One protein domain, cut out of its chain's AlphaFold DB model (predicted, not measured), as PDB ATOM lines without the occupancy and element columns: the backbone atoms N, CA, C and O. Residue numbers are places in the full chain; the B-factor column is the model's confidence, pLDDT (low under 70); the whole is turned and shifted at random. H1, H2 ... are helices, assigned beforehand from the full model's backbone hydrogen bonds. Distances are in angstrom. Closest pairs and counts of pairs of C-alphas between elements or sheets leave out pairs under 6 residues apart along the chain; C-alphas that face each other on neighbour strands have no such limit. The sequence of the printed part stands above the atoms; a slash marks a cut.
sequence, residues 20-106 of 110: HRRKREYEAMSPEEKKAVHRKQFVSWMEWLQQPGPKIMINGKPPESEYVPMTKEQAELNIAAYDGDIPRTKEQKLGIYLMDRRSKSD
ATOM      1  N   HIS A  20       7.227 -66.011 148.195       76.44
ATOM      2  CA  HIS A  20       7.481 -65.212 146.999       76.44
ATOM      3  C   HIS A  20       8.292 -65.981 145.955       76.44
ATOM      4  O   HIS A  20       7.971 -65.907 144.766       76.44
ATOM      5  N   ARG A  21       9.305 -66.740 146.384       75.12
ATOM      6  CA  ARG A  21      10.107 -67.588 145.499       75.12
ATOM      7  C   ARG A  21       9.266 -68.699 144.871       75.12
ATOM      8  O   ARG A  21       9.217 -68.769 143.648       75.12
ATOM      9  N   ARG A  22       8.529 -69.473 145.673       75.12
ATOM     10  CA  ARG A  22       7.649 -70.549 145.181       75.12
ATOM     11  C   ARG A  22       6.595 -70.028 144.207       75.12
ATOM     12  O   ARG A  22       6.313 -70.663 143.195       75.12
ATOM     13  N   LYS A  23       6.034 -68.843 144.471       76.56
ATOM     14  CA  LYS A  23       5.087 -68.198 143.552       76.56
ATOM     15  C   LYS A  23       5.736 -67.816 142.226       76.56
ATOM     16  O   LYS A  23       5.121 -68.035 141.192       76.56
ATOM     17  N   ARG A  24       6.957 -67.272 142.240       75.88
ATOM     18  CA  ARG A  24       7.698 -66.956 141.008       75.88
ATOM     19  C   ARG A  24       8.068 -68.213 140.231       75.88
ATOM     20  O   ARG A  24       7.920 -68.217 139.018       75.88
ATOM     21  N   GLU A  25       8.499 -69.268 140.918       77.25
ATOM     22  CA  GLU A  25       8.791 -70.573 140.312       77.25
ATOM     23  C   GLU A  25       7.532 -71.154 139.653       77.25
ATOM     24  O   GLU A  25       7.580 -71.567 138.499       77.25
ATOM     25  N   TYR A  26       6.382 -71.091 140.332       72.25
ATOM     26  CA  TYR A  26       5.102 -71.488 139.751       72.25
ATOM     27  C   TYR A  26       4.700 -70.594 138.574       72.25
ATOM     28  O   TYR A  26       4.306 -71.102 137.537       72.25
ATOM     29  N   GLU A  27       4.795 -69.269 138.683       74.31
ATOM     30  CA  GLU A  27       4.449 -68.349 137.590       74.31
ATOM     31  C   GLU A  27       5.326 -68.567 136.353       74.31
ATOM     32  O   GLU A  27       4.797 -68.520 135.241       74.31
ATOM     33  N   ALA A  28       6.606 -68.887 136.556       82.12
ATOM     34  CA  ALA A  28       7.574 -69.195 135.509       82.12
ATOM     35  C   ALA A  28       7.356 -70.561 134.832       82.12
ATOM     36  O   ALA A  28       7.863 -70.758 133.731       82.12
ATOM     37  N   MET A  29       6.598 -71.486 135.438       81.56
ATOM     38  CA  MET A  29       6.255 -72.762 134.796       81.56
ATOM     39  C   MET A  29       5.390 -72.555 133.551       81.56
ATOM     40  O   MET A  29       4.488 -71.700 133.518       81.56
ATOM     41  N   SER A  30       5.608 -73.411 132.553       84.00
ATOM     42  CA  SER A  30       4.748 -73.475 131.375       84.00
ATOM     43  C   SER A  30       3.307 -73.869 131.757       84.00
ATOM     44  O   SER A  30       3.070 -74.488 132.802       84.00
ATOM     45  N   PRO A  31       2.303 -73.525 130.930       78.62
ATOM     46  CA  PRO A  31       0.920 -73.935 131.167       78.62
ATOM     47  C   PRO A  31       0.750 -75.455 131.315       78.62
ATOM     48  O   PRO A  31      -0.065 -75.908 132.119       78.62
ATOM     49  N   GLU A  32       1.539 -76.243 130.582       78.25
ATOM     50  CA  GLU A  32       1.509 -77.707 130.647       78.25
ATOM     51  C   GLU A  32       2.080 -78.236 131.965       78.25
ATOM     52  O   GLU A  32       1.490 -79.125 132.580       78.25
ATOM     53  N   GLU A  33       3.169 -77.646 132.459       78.81
ATOM     54  CA  GLU A  33       3.738 -77.998 133.762       78.81
ATOM     55  C   GLU A  33       2.786 -77.647 134.909       78.81
ATOM     56  O   GLU A  33       2.556 -78.472 135.796       78.81
ATOM     57  N   LYS A  34       2.142 -76.472 134.856       78.62
ATOM     58  CA  LYS A  34       1.095 -76.087 135.822       78.62
ATOM     59  C   LYS A  34      -0.054 -77.092 135.823       78.62
ATOM     60  O   LYS A  34      -0.510 -77.513 136.887       78.62
ATOM     61  N   LYS A  35      -0.490 -77.515 134.633       79.88
ATOM     62  CA  LYS A  35      -1.540 -78.526 134.463       79.88
ATOM     63  C   LYS A  35      -1.112 -79.873 135.046       79.88
ATOM     64  O   LYS A  35      -1.888 -80.486 135.773       79.88
ATOM     65  N   ALA A  36       0.124 -80.313 134.813       81.31
ATOM     66  CA  ALA A  36       0.656 -81.553 135.378       81.31
ATOM     67  C   ALA A  36       0.732 -81.522 136.916       81.31
ATOM     68  O   ALA A  36       0.367 -82.501 137.571       81.31
ATOM     69  N   VAL A  37       1.149 -80.397 137.505       81.62
ATOM     70  CA  VAL A  37       1.154 -80.200 138.964       81.62
ATOM     71  C   VAL A  37      -0.267 -80.252 139.523       81.62
ATOM     72  O   VAL A  37      -0.518 -80.972 140.490       81.62
ATOM     73  N   HIS A  38      -1.214 -79.561 138.889       79.88
ATOM     74  CA  HIS A  38      -2.607 -79.585 139.327       79.88
ATOM     75  C   HIS A  38      -3.257 -80.964 139.179       79.88
ATOM     76  O   HIS A  38      -3.983 -81.374 140.079       79.88
ATOM     77  N   ARG A  39      -2.963 -81.713 138.107       82.12
ATOM     78  CA  ARG A  39      -3.418 -83.105 137.941       82.12
ATOM     79  C   ARG A  39      -2.954 -83.981 139.107       82.12
ATOM     80  O   ARG A  39      -3.760 -84.707 139.680       82.12
ATOM     81  N   LYS A  40      -1.679 -83.880 139.505       84.06
ATOM     82  CA  LYS A  40      -1.133 -84.629 140.654       84.06
ATOM     83  C   LYS A  40      -1.811 -84.245 141.968       84.06
ATOM     84  O   LYS A  40      -2.191 -85.120 142.738       84.06
ATOM     85  N   GLN A  41      -1.994 -82.947 142.208       81.94
ATOM     86  CA  GLN A  41      -2.707 -82.464 143.393       81.94
ATOM     87  C   GLN A  41      -4.168 -82.924 143.409       81.94
ATOM     88  O   GLN A  41      -4.674 -83.302 144.461       81.94
ATOM     89  N   PHE A  42      -4.829 -82.945 142.252       83.56
ATOM     90  CA  PHE A  42      -6.199 -83.419 142.118       83.56
ATOM     91  C   PHE A  42      -6.329 -84.914 142.432       83.56
ATOM     92  O   PHE A  42      -7.214 -85.293 143.195       83.56
ATOM     93  N   VAL A  43      -5.434 -85.759 141.909       82.44
ATOM     94  CA  VAL A  43      -5.416 -87.198 142.233       82.44
ATOM     95  C   VAL A  43      -5.182 -87.407 143.725       82.44
ATOM     96  O   VAL A  43      -5.978 -88.085 144.366       82.44
ATOM     97  N   SER A  44      -4.180 -86.736 144.300       78.12
ATOM     98  CA  SER A  44      -3.899 -86.808 145.738       78.12
ATOM     99  C   SER A  44      -5.091 -86.351 146.590       78.12
ATOM    100  O   SER A  44      -5.385 -86.940 147.629       78.12
ATOM    101  N   TRP A  45      -5.839 -85.342 146.134       77.12
ATOM    102  CA  TRP A  45      -7.068 -84.900 146.790       77.12
ATOM    103  C   TRP A  45      -8.180 -85.947 146.712       77.12
ATOM    104  O   TRP A  45      -8.865 -86.208 147.698       77.12
ATOM    105  N   MET A  46      -8.359 -86.563 145.546       79.50
ATOM    106  CA  MET A  46      -9.333 -87.632 145.350       79.50
ATOM    107  C   MET A  46      -8.974 -88.876 146.173       79.50
ATOM    108  O   MET A  46      -9.875 -89.534 146.686       79.50
ATOM    109  N   GLU A  47      -7.689 -89.184 146.350       77.56
ATOM    110  CA  GLU A  47      -7.224 -90.217 147.282       77.56
ATOM    111  C   GLU A  47      -7.527 -89.834 148.731       77.56
ATOM    112  O   GLU A  47      -8.054 -90.650 149.481       77.56
ATOM    113  N   TRP A  48      -7.268 -88.585 149.126       72.38
ATOM    114  CA  TRP A  48      -7.575 -88.099 150.472       72.38
ATOM    115  C   TRP A  48      -9.077 -88.138 150.788       72.38
ATOM    116  O   TRP A  48      -9.452 -88.530 151.891       72.38
ATOM    117  N   LEU A  49      -9.945 -87.818 149.822       69.88
ATOM    118  CA  LEU A  49     -11.402 -87.950 149.966       69.88
ATOM    119  C   LEU A  49     -11.865 -89.403 150.168       69.88
ATOM    120  O   LEU A  49     -12.956 -89.609 150.691       69.88
ATOM    121  N   GLN A  50     -11.057 -90.387 149.764       67.75
ATOM    122  CA  GLN A  50     -11.329 -91.815 149.956       67.75
ATOM    123  C   GLN A  50     -10.750 -92.362 151.275       67.75
ATOM    124  O   GLN A  50     -11.128 -93.456 151.689       67.75
ATOM    125  N   GLN A  51      -9.847 -91.634 151.951       63.47
ATOM    126  CA  GLN A  51      -9.242 -92.067 153.219       63.47
ATOM    127  C   GLN A  51     -10.271 -92.086 154.366       63.47
ATOM    128  O   GLN A  51     -11.091 -91.172 154.479       63.47
ATOM    129  N   PRO A  52     -10.172 -93.030 155.321       53.16
ATOM    130  CA  PRO A  52     -11.105 -93.176 156.439       53.16
ATOM    131  C   PRO A  52     -10.787 -92.208 157.611       53.16
ATOM    132  O   PRO A  52     -11.082 -92.495 158.771       53.16
ATOM    133  N   GLY A  53     -10.147 -91.065 157.321       52.44
ATOM    134  CA  GLY A  53      -9.700 -90.038 158.280       52.44
ATOM    135  C   GLY A  53     -10.784 -89.008 158.644       52.44
ATOM    136  O   GLY A  53     -11.916 -89.149 158.189       52.44
ATOM    137  N   PRO A  54     -10.493 -87.986 159.488       47.56
ATOM    138  CA  PRO A  54     -11.499 -87.161 160.163       47.56
ATOM    139  C   PRO A  54     -12.412 -86.454 159.158       47.56
ATOM    140  O   PRO A  54     -12.097 -85.424 158.571       47.56
ATOM    141  N   LYS A  55     -13.553 -87.110 158.989       51.22
ATOM    142  CA  LYS A  55     -14.732 -86.828 158.185       51.22
ATOM    143  C   LYS A  55     -14.901 -85.331 157.949       51.22
ATOM    144  O   LYS A  55     -15.320 -84.607 158.853       51.22
ATOM    145  N   ILE A  56     -14.718 -84.885 156.702       52.09
ATOM    146  CA  ILE A  56     -15.563 -83.787 156.233       52.09
ATOM    147  C   ILE A  56     -16.981 -84.314 156.431       52.09
ATOM    148  O   ILE A  56     -17.407 -85.237 155.738       52.09
ATOM    149  N   MET A  57     -17.675 -83.813 157.450       50.72
ATOM    150  CA  MET A  57     -19.056 -84.186 157.689       50.72
ATOM    151  C   MET A  57     -19.883 -83.633 156.537       50.72
ATOM    152  O   MET A  57     -20.326 -82.486 156.569       50.72
ATOM    153  N   ILE A  58     -20.093 -84.440 155.505       51.66
ATOM    154  CA  ILE A  58     -21.075 -84.129 154.480       51.66
ATOM    155  C   ILE A  58     -22.432 -84.413 155.133       51.66
ATOM    156  O   ILE A  58     -22.798 -85.561 155.368       51.66
ATOM    157  N   ASN A  59     -23.147 -83.355 155.518       50.97
ATOM    158  CA  ASN A  59     -24.456 -83.419 156.186       50.97
ATOM    159  C   ASN A  59     -24.481 -84.142 157.550       50.97
ATOM    160  O   ASN A  59     -25.485 -84.753 157.908       50.97
ATOM    161  N   GLY A  60     -23.398 -84.076 158.332       49.88
ATOM    162  CA  GLY A  60     -23.388 -84.609 159.706       49.88
ATOM    163  C   GLY A  60     -23.334 -86.136 159.814       49.88
ATOM    164  O   GLY A  60     -23.460 -86.664 160.917       49.88
ATOM    165  N   LYS A  61     -23.131 -86.853 158.702       45.34
ATOM    166  CA  LYS A  61     -22.918 -88.302 158.704       45.34
ATOM    167  C   LYS A  61     -21.465 -88.644 158.366       45.34
ATOM    168  O   LYS A  61     -20.859 -87.974 157.529       45.34
ATOM    169  N   PRO A  62     -20.903 -89.688 158.996       49.03
ATOM    170  CA  PRO A  62     -19.754 -90.399 158.456       49.03
ATOM    171  C   PRO A  62     -19.928 -90.714 156.970       49.03
ATOM    172  O   PRO A  62     -20.944 -91.316 156.633       49.03
ATOM    173  N   PRO A  63     -18.971 -90.393 156.082       52.94
ATOM    174  CA  PRO A  63     -18.766 -91.233 154.914       52.94
ATOM    175  C   PRO A  63     -18.559 -92.675 155.400       52.94
ATOM    176  O   PRO A  63     -17.641 -92.950 156.171       52.94
ATOM    177  N   GLU A  64     -19.456 -93.575 155.001       52.47
ATOM    178  CA  GLU A  64     -19.355 -95.032 155.192       52.47
ATOM    179  C   GLU A  64     -18.366 -95.661 154.192       52.47
ATOM    180  O   GLU A  64     -18.517 -96.812 153.800       52.47
ATOM    181  N   SER A  65     -17.369 -94.911 153.715       53.75
ATOM    182  CA  SER A  65     -16.410 -95.452 152.760       53.75
ATOM    183  C   SER A  65     -15.333 -96.224 153.509       53.75
ATOM    184  O   SER A  65     -14.473 -95.636 154.172       53.75
ATOM    185  N   GLU A  66     -15.369 -97.550 153.382       56.66
ATOM    186  CA  GLU A  66     -14.162 -98.360 153.495       56.66
ATOM    187  C   GLU A  66     -13.077 -97.723 152.629       56.66
ATOM    188  O   GLU A  66     -13.320 -97.305 151.495       56.66
ATOM    189  N   TYR A  67     -11.881 -97.599 153.190       58.84
ATOM    190  CA  TYR A  67     -10.746 -97.098 152.443       58.84
ATOM    191  C   TYR A  67     -10.427 -98.050 151.300       58.84
ATOM    192  O   TYR A  67      -9.863 -99.124 151.518       58.84
ATOM    193  N   VAL A  68     -10.760 -97.640 150.083       63.12
ATOM    194  CA  VAL A  68     -10.288 -98.303 148.876       63.12
ATOM    195  C   VAL A  68      -9.180 -97.425 148.302       63.12
ATOM    196  O   VAL A  68      -9.459 -96.299 147.888       63.12
ATOM    197  N   PRO A  69      -7.911 -97.876 148.310       68.69
ATOM    198  CA  PRO A  69      -6.848 -97.138 147.647       68.69
ATOM    199  C   PRO A  69      -7.189 -96.989 146.164       68.69
ATOM    200  O   PRO A  69      -7.647 -97.932 145.514       68.69
ATOM    201  N   MET A  70      -6.961 -95.794 145.626       81.31
ATOM    202  CA  MET A  70      -7.277 -95.508 144.235       81.31
ATOM    203  C   MET A  70      -6.392 -96.350 143.310       81.31
ATOM    204  O   MET A  70      -5.169 -96.367 143.439       81.31
ATOM    205  N   THR A  71      -7.005 -97.039 142.348       85.31
ATOM    206  CA  THR A  71      -6.254 -97.780 141.330       85.31
ATOM    207  C   THR A  71      -5.649 -96.828 140.298       85.31
ATOM    208  O   THR A  71      -6.101 -95.696 140.119       85.31
ATOM    209  N   LYS A  72      -4.639 -97.305 139.562       85.19
ATOM    210  CA  LYS A  72      -4.026 -96.543 138.464       85.19
ATOM    211  C   LYS A  72      -5.059 -96.114 137.413       85.19
ATOM    212  O   LYS A  72      -5.061 -94.960 137.001       85.19
ATOM    213  N   GLU A  73      -5.969 -97.012 137.042       85.00
ATOM    214  CA  GLU A  73      -7.051 -96.727 136.088       85.00
ATOM    215  C   GLU A  73      -7.991 -95.634 136.614       85.00
ATOM    216  O   GLU A  73      -8.357 -94.709 135.893       85.00
ATOM    217  N   GLN A  74      -8.327 -95.678 137.906       82.62
ATOM    218  CA  GLN A  74      -9.160 -94.657 138.534       82.62
ATOM    219  C   GLN A  74      -8.453 -93.292 138.589       82.62
ATOM    220  O   GLN A  74      -9.096 -92.255 138.403       82.62
ATOM    221  N   ALA A  75      -7.134 -93.273 138.797       84.38
ATOM    222  CA  ALA A  75      -6.331 -92.055 138.729       84.38
ATOM    223  C   ALA A  75      -6.299 -91.470 137.309       84.38
ATOM    224  O   ALA A  75      -6.465 -90.261 137.147       84.38
ATOM    225  N   GLU A  76      -6.161 -92.307 136.280       87.06
ATOM    226  CA  GLU A  76      -6.211 -91.889 134.873       87.06
ATOM    227  C   GLU A  76      -7.587 -91.320 134.496       87.06
ATOM    228  O   GLU A  76      -7.661 -90.248 133.893       87.06
ATOM    229  N   LEU A  77      -8.679 -91.952 134.942       86.00
ATOM    230  CA  LEU A  77     -10.037 -91.423 134.766       86.00
ATOM    231  C   LEU A  77     -10.226 -90.076 135.471       86.00
ATOM    232  O   LEU A  77     -10.837 -89.159 134.924       86.00
ATOM    233  N   ASN A  78      -9.683 -89.928 136.678       85.19
ATOM    234  CA  ASN A  78      -9.711 -88.662 137.402       85.19
ATOM    235  C   ASN A  78      -8.921 -87.574 136.658       85.19
ATOM    236  O   ASN A  78      -9.396 -86.444 136.550       85.19
ATOM    237  N   ILE A  79      -7.759 -87.903 136.093       86.56
ATOM    238  CA  ILE A  79      -6.963 -86.976 135.279       86.56
ATOM    239  C   ILE A  79      -7.735 -86.554 134.022       86.56
ATOM    240  O   ILE A  79      -7.892 -85.357 133.793       86.56
ATOM    241  N   ALA A  80      -8.296 -87.501 133.268       85.31
ATOM    242  CA  ALA A  80      -9.092 -87.204 132.076       85.31
ATOM    243  C   ALA A  80     -10.314 -86.326 132.406       85.31
ATOM    244  O   ALA A  80     -10.639 -85.372 131.696       85.31
ATOM    245  N   ALA A  81     -10.978 -86.591 133.535       84.69
ATOM    246  CA  ALA A  81     -12.097 -85.780 134.004       84.69
ATOM    247  C   ALA A  81     -11.649 -84.369 134.422       84.69
ATOM    248  O   ALA A  81     -12.356 -83.387 134.167       84.69
ATOM    249  N   TYR A  82     -10.477 -84.239 135.048       84.50
ATOM    250  CA  TYR A  82      -9.876 -82.945 135.375       84.50
ATOM    251  C   TYR A  82      -9.606 -82.136 134.103       84.50
ATOM    252  O   TYR A  82     -10.009 -80.973 134.015       84.50
ATOM    253  N   ASP A  83      -9.032 -82.783 133.094       84.75
ATOM    254  CA  ASP A  83      -8.684 -82.183 131.808       84.75
ATOM    255  C   ASP A  83      -9.887 -81.782 130.960       84.75
ATOM    256  O   ASP A  83      -9.758 -80.915 130.098       84.75
ATOM    257  N   GLY A  84     -11.057 -82.351 131.264       83.38
ATOM    258  CA  GLY A  84     -12.291 -82.126 130.521       83.38
ATOM    259  C   GLY A  84     -12.475 -83.083 129.344       83.38
ATOM    260  O   GLY A  84     -13.412 -82.891 128.575       83.38
ATOM    261  N   ASP A  85     -11.630 -84.110 129.234       87.88
ATOM    262  CA  ASP A  85     -11.697 -85.122 128.175       87.88
ATOM    263  C   ASP A  85     -12.908 -86.049 128.358       87.88
ATOM    264  O   ASP A  85     -13.466 -86.555 127.385       87.88
ATOM    265  N   ILE A  86     -13.350 -86.243 129.609       84.81
ATOM    266  CA  ILE A  86     -14.552 -87.015 129.951       84.81
ATOM    267  C   ILE A  86     -15.496 -86.241 130.889       84.81
ATOM    268  O   ILE A  86     -15.059 -85.360 131.642       84.81
ATOM    269  N   PRO A  87     -16.803 -86.572 130.902       86.44
ATOM    270  CA  PRO A  87     -17.753 -85.985 131.838       86.44
ATOM    271  C   PRO A  87     -17.381 -86.263 133.301       86.44
ATOM    272  O   PRO A  87     -17.106 -87.395 133.688       86.44
ATOM    273  N   ARG A  88     -17.439 -85.222 134.138       82.50
ATOM    274  CA  ARG A  88     -17.084 -85.302 135.565       82.50
ATOM    275  C   ARG A  88     -18.215 -85.875 136.418       82.50
ATOM    276  O   ARG A  88     -19.354 -85.392 136.343       82.50
ATOM    277  N   THR A  89     -17.882 -86.796 137.320       83.00
ATOM    278  CA  THR A  89     -18.793 -87.297 138.362       83.00
ATOM    279  C   THR A  89     -19.052 -86.241 139.449       83.00
ATOM    280  O   THR A  89     -18.404 -85.190 139.503       83.00
ATOM    281  N   LYS A  90     -20.030 -86.491 140.335       77.69
ATOM    282  CA  LYS A  90     -20.341 -85.585 141.460       77.69
ATOM    283  C   LYS A  90     -19.154 -85.435 142.421       77.69
ATOM    284  O   LYS A  90     -18.868 -84.319 142.846       77.69
ATOM    285  N   GLU A  91     -18.443 -86.522 142.708       76.25
ATOM    286  CA  GLU A  91     -17.269 -86.523 143.593       76.25
ATOM    287  C   GLU A  91     -16.092 -85.783 142.963       76.25
ATOM    288  O   GLU A  91     -15.467 -84.963 143.624       76.25
ATOM    289  N   GLN A  92     -15.846 -85.973 141.664       77.62
ATOM    290  CA  GLN A  92     -14.799 -85.243 140.946       77.62
ATOM    291  C   GLN A  92     -15.082 -83.735 140.914       77.62
ATOM    292  O   GLN A  92     -14.179 -82.925 141.124       77.62
ATOM    293  N   LYS A  93     -16.346 -83.330 140.714       81.75
ATOM    294  CA  LYS A  93     -16.754 -81.917 140.807       81.75
ATOM    295  C   LYS A  93     -16.514 -81.350 142.207       81.75
ATOM    296  O   LYS A  93     -16.021 -80.230 142.322       81.75
ATOM    297  N   LEU A  94     -16.833 -82.117 143.250       77.88
ATOM    298  CA  LEU A  94     -16.568 -81.734 144.635       77.88
ATOM    299  C   LEU A  94     -15.060 -81.624 144.910       77.88
ATOM    300  O   LEU A  94     -14.634 -80.646 145.515       77.88
ATOM    301  N   GLY A  95     -14.253 -82.565 144.418       75.56
ATOM    302  CA  GLY A  95     -12.795 -82.540 144.541       75.56
ATOM    303  C   GLY A  95     -12.178 -81.290 143.911       75.56
ATOM    304  O   GLY A  95     -11.420 -80.584 144.570       75.56
ATOM    305  N   ILE A  96     -12.581 -80.951 142.681       78.12
ATOM    306  CA  ILE A  96     -12.130 -79.724 142.000       78.12
ATOM    307  C   ILE A  96     -12.575 -78.478 142.774       78.12
ATOM    308  O   ILE A  96     -11.778 -77.566 142.983       78.12
ATOM    309  N   TYR A  97     -13.831 -78.437 143.225       78.88
ATOM    310  CA  TYR A  97     -14.367 -77.304 143.984       78.88
ATOM    311  C   TYR A  97     -13.617 -77.077 145.304       78.88
ATOM    312  O   TYR A  97     -13.282 -75.943 145.640       78.88
ATOM    313  N   LEU A  98     -13.335 -78.144 146.052       70.19
ATOM    314  CA  LEU A  98     -12.607 -78.057 147.316       70.19
ATOM    315  C   LEU A  98     -11.135 -77.689 147.104       70.19
ATOM    316  O   LEU A  98     -10.601 -76.885 147.867       70.19
ATOM    317  N   MET A  99     -10.506 -78.206 146.046       73.62
ATOM    318  CA  MET A  99      -9.141 -77.843 145.666       73.62
ATOM    319  C   MET A  99      -9.036 -76.357 145.290       73.62
ATOM    320  O   MET A  99      -8.160 -75.660 145.798       73.62
ATOM    321  N   ASP A 100      -9.952 -75.845 144.464       70.81
ATOM    322  CA  ASP A 100      -9.998 -74.425 144.083       70.81
ATOM    323  C   ASP A 100     -10.303 -73.528 145.290       70.81
ATOM    324  O   ASP A 100      -9.662 -72.496 145.499       70.81
ATOM    325  N   ARG A 101     -11.227 -73.954 146.161       67.31
ATOM    326  CA  ARG A 101     -11.515 -73.241 147.407       67.31
ATOM    327  C   ARG A 101     -10.300 -73.200 148.324       67.31
ATOM    328  O   ARG A 101     -10.054 -72.151 148.911       67.31
ATOM    329  N   ARG A 102      -9.532 -74.288 148.441       60.38
ATOM    330  CA  ARG A 102      -8.289 -74.301 149.218       60.38
ATOM    331  C   ARG A 102      -7.236 -73.422 148.566       60.38
ATOM    332  O   ARG A 102      -6.704 -72.573 149.250       60.38
ATOM    333  N   SER A 103      -7.025 -73.496 147.254       59.62
ATOM    334  CA  SER A 103      -6.108 -72.585 146.553       59.62
ATOM    335  C   SER A 103      -6.444 -71.104 146.793       59.62
ATOM    336  O   SER A 103      -5.541 -70.274 146.873       59.62
ATOM    337  N   LYS A 104      -7.729 -70.778 146.976       53.72
ATOM    338  CA  LYS A 104      -8.212 -69.436 147.343       53.72
ATOM    339  C   LYS A 104      -8.183 -69.131 148.847       53.72
ATOM    340  O   LYS A 104      -8.233 -67.962 149.212       53.72
ATOM    341  N   SER A 105      -8.137 -70.154 149.701       47.47
ATOM    342  CA  SER A 105      -8.148 -70.044 151.171       47.47
ATOM    343  C   SER A 105      -6.791 -70.334 151.812       47.47
ATOM    344  O   SER A 105      -6.692 -70.257 153.028       47.47
ATOM    345  N   ASP A 106      -5.771 -70.676 151.025       44.09
ATOM    346  CA  ASP A 106      -4.416 -70.993 151.470       44.09
ATOM    347  C   ASP A 106      -3.513 -69.783 151.160       44.09
ATOM    348  O   ASP A 106      -2.867 -69.722 150.108       44.09
TER     349      ASP A 106
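This is residues 20 to 106 of the 110 residues of an uncharacterized protein of Candidatus Pacearchaeota archaeon (UniProt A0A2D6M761). One long helix, H2, is crossed by two shorter helices, H3 near its middle, at residues 39 to 43, and H4 farther along, at residues 42 to 49, and these three form a small core in which each touches the other two. The short helix H1 makes a corner at the first end of H2, and beyond the other end of H2 a long loop, residues 51 to 71, swings out and folds back to H3; residues 20 to 25, 56 to 61 and 101 to 106 stick out. The printed part has 87 residues with four named helices, in the order H1, H2, H3, H4, and no named strand, and the class is all helix. It is only just compact, close to loose, with a radius of gyration of the C-alphas of 14.5 A and spans of 42 by 28 by 20 A.

H1 covers residues 20 to 28 and begins at C-alpha 20, (7.481, -65.212, 146.999). H2, the longest helix, covers residues 31 to 50 and measures 28.7 A from first to last C-alpha. H3 covers residues 72 to 83, begins at C-alpha 72, (-4.026, -96.543, 138.464), and measures 16.5 A. H4 covers residues 90 to 105, measures 22.0 A and ends at C-alpha 105, (-8.148, -70.044, 151.171).

H1 is close to H2 but not clearly touching it; their closest C-alphas, of Tyr 26 and Lys 34, are 7.3 A apart. The two run opposite ways at a steep tilt of 65 degrees. H2 touches H3 with residues 39 to 43 alone, the closest C-alphas being those of Arg 39 and Ile 79, 5.9 A apart, at a steep tilt of 54 degrees, opposite ways. H2 touches H4 with residues 42 to 49 alone; the closest C-alphas, of Met 46 and Gly 95, are 6.2 A apart, and the helices run opposite ways at a steep tilt of 66 degrees. H3 touches H4 with residues 78 to 82 alone, closest at the C-alphas of Asn 78 and Gln 92, 7.1 A apart; these two run the same way at a steep tilt of 64 degrees. The helix packing is mostly crossed, with 0 of the 3 touching pairs at a shallow tilt. H1 is apart from H3 and H4. In H1, H2, H3 and H4 every O i to N i+4 pair is within hydrogen-bond range.

The two C-alphas farthest apart, those of Ala 28 and Lys 61, are 42.8 A apart. The printed part has no cut. The link from H1 to H2 is tight, that from H3 to H4 is short, and that from H2 to H3, with 21 residues, is long. The mean pLDDT of the printed part is 72.6, and residues 49 to 69 and 101 to 106 are under 70.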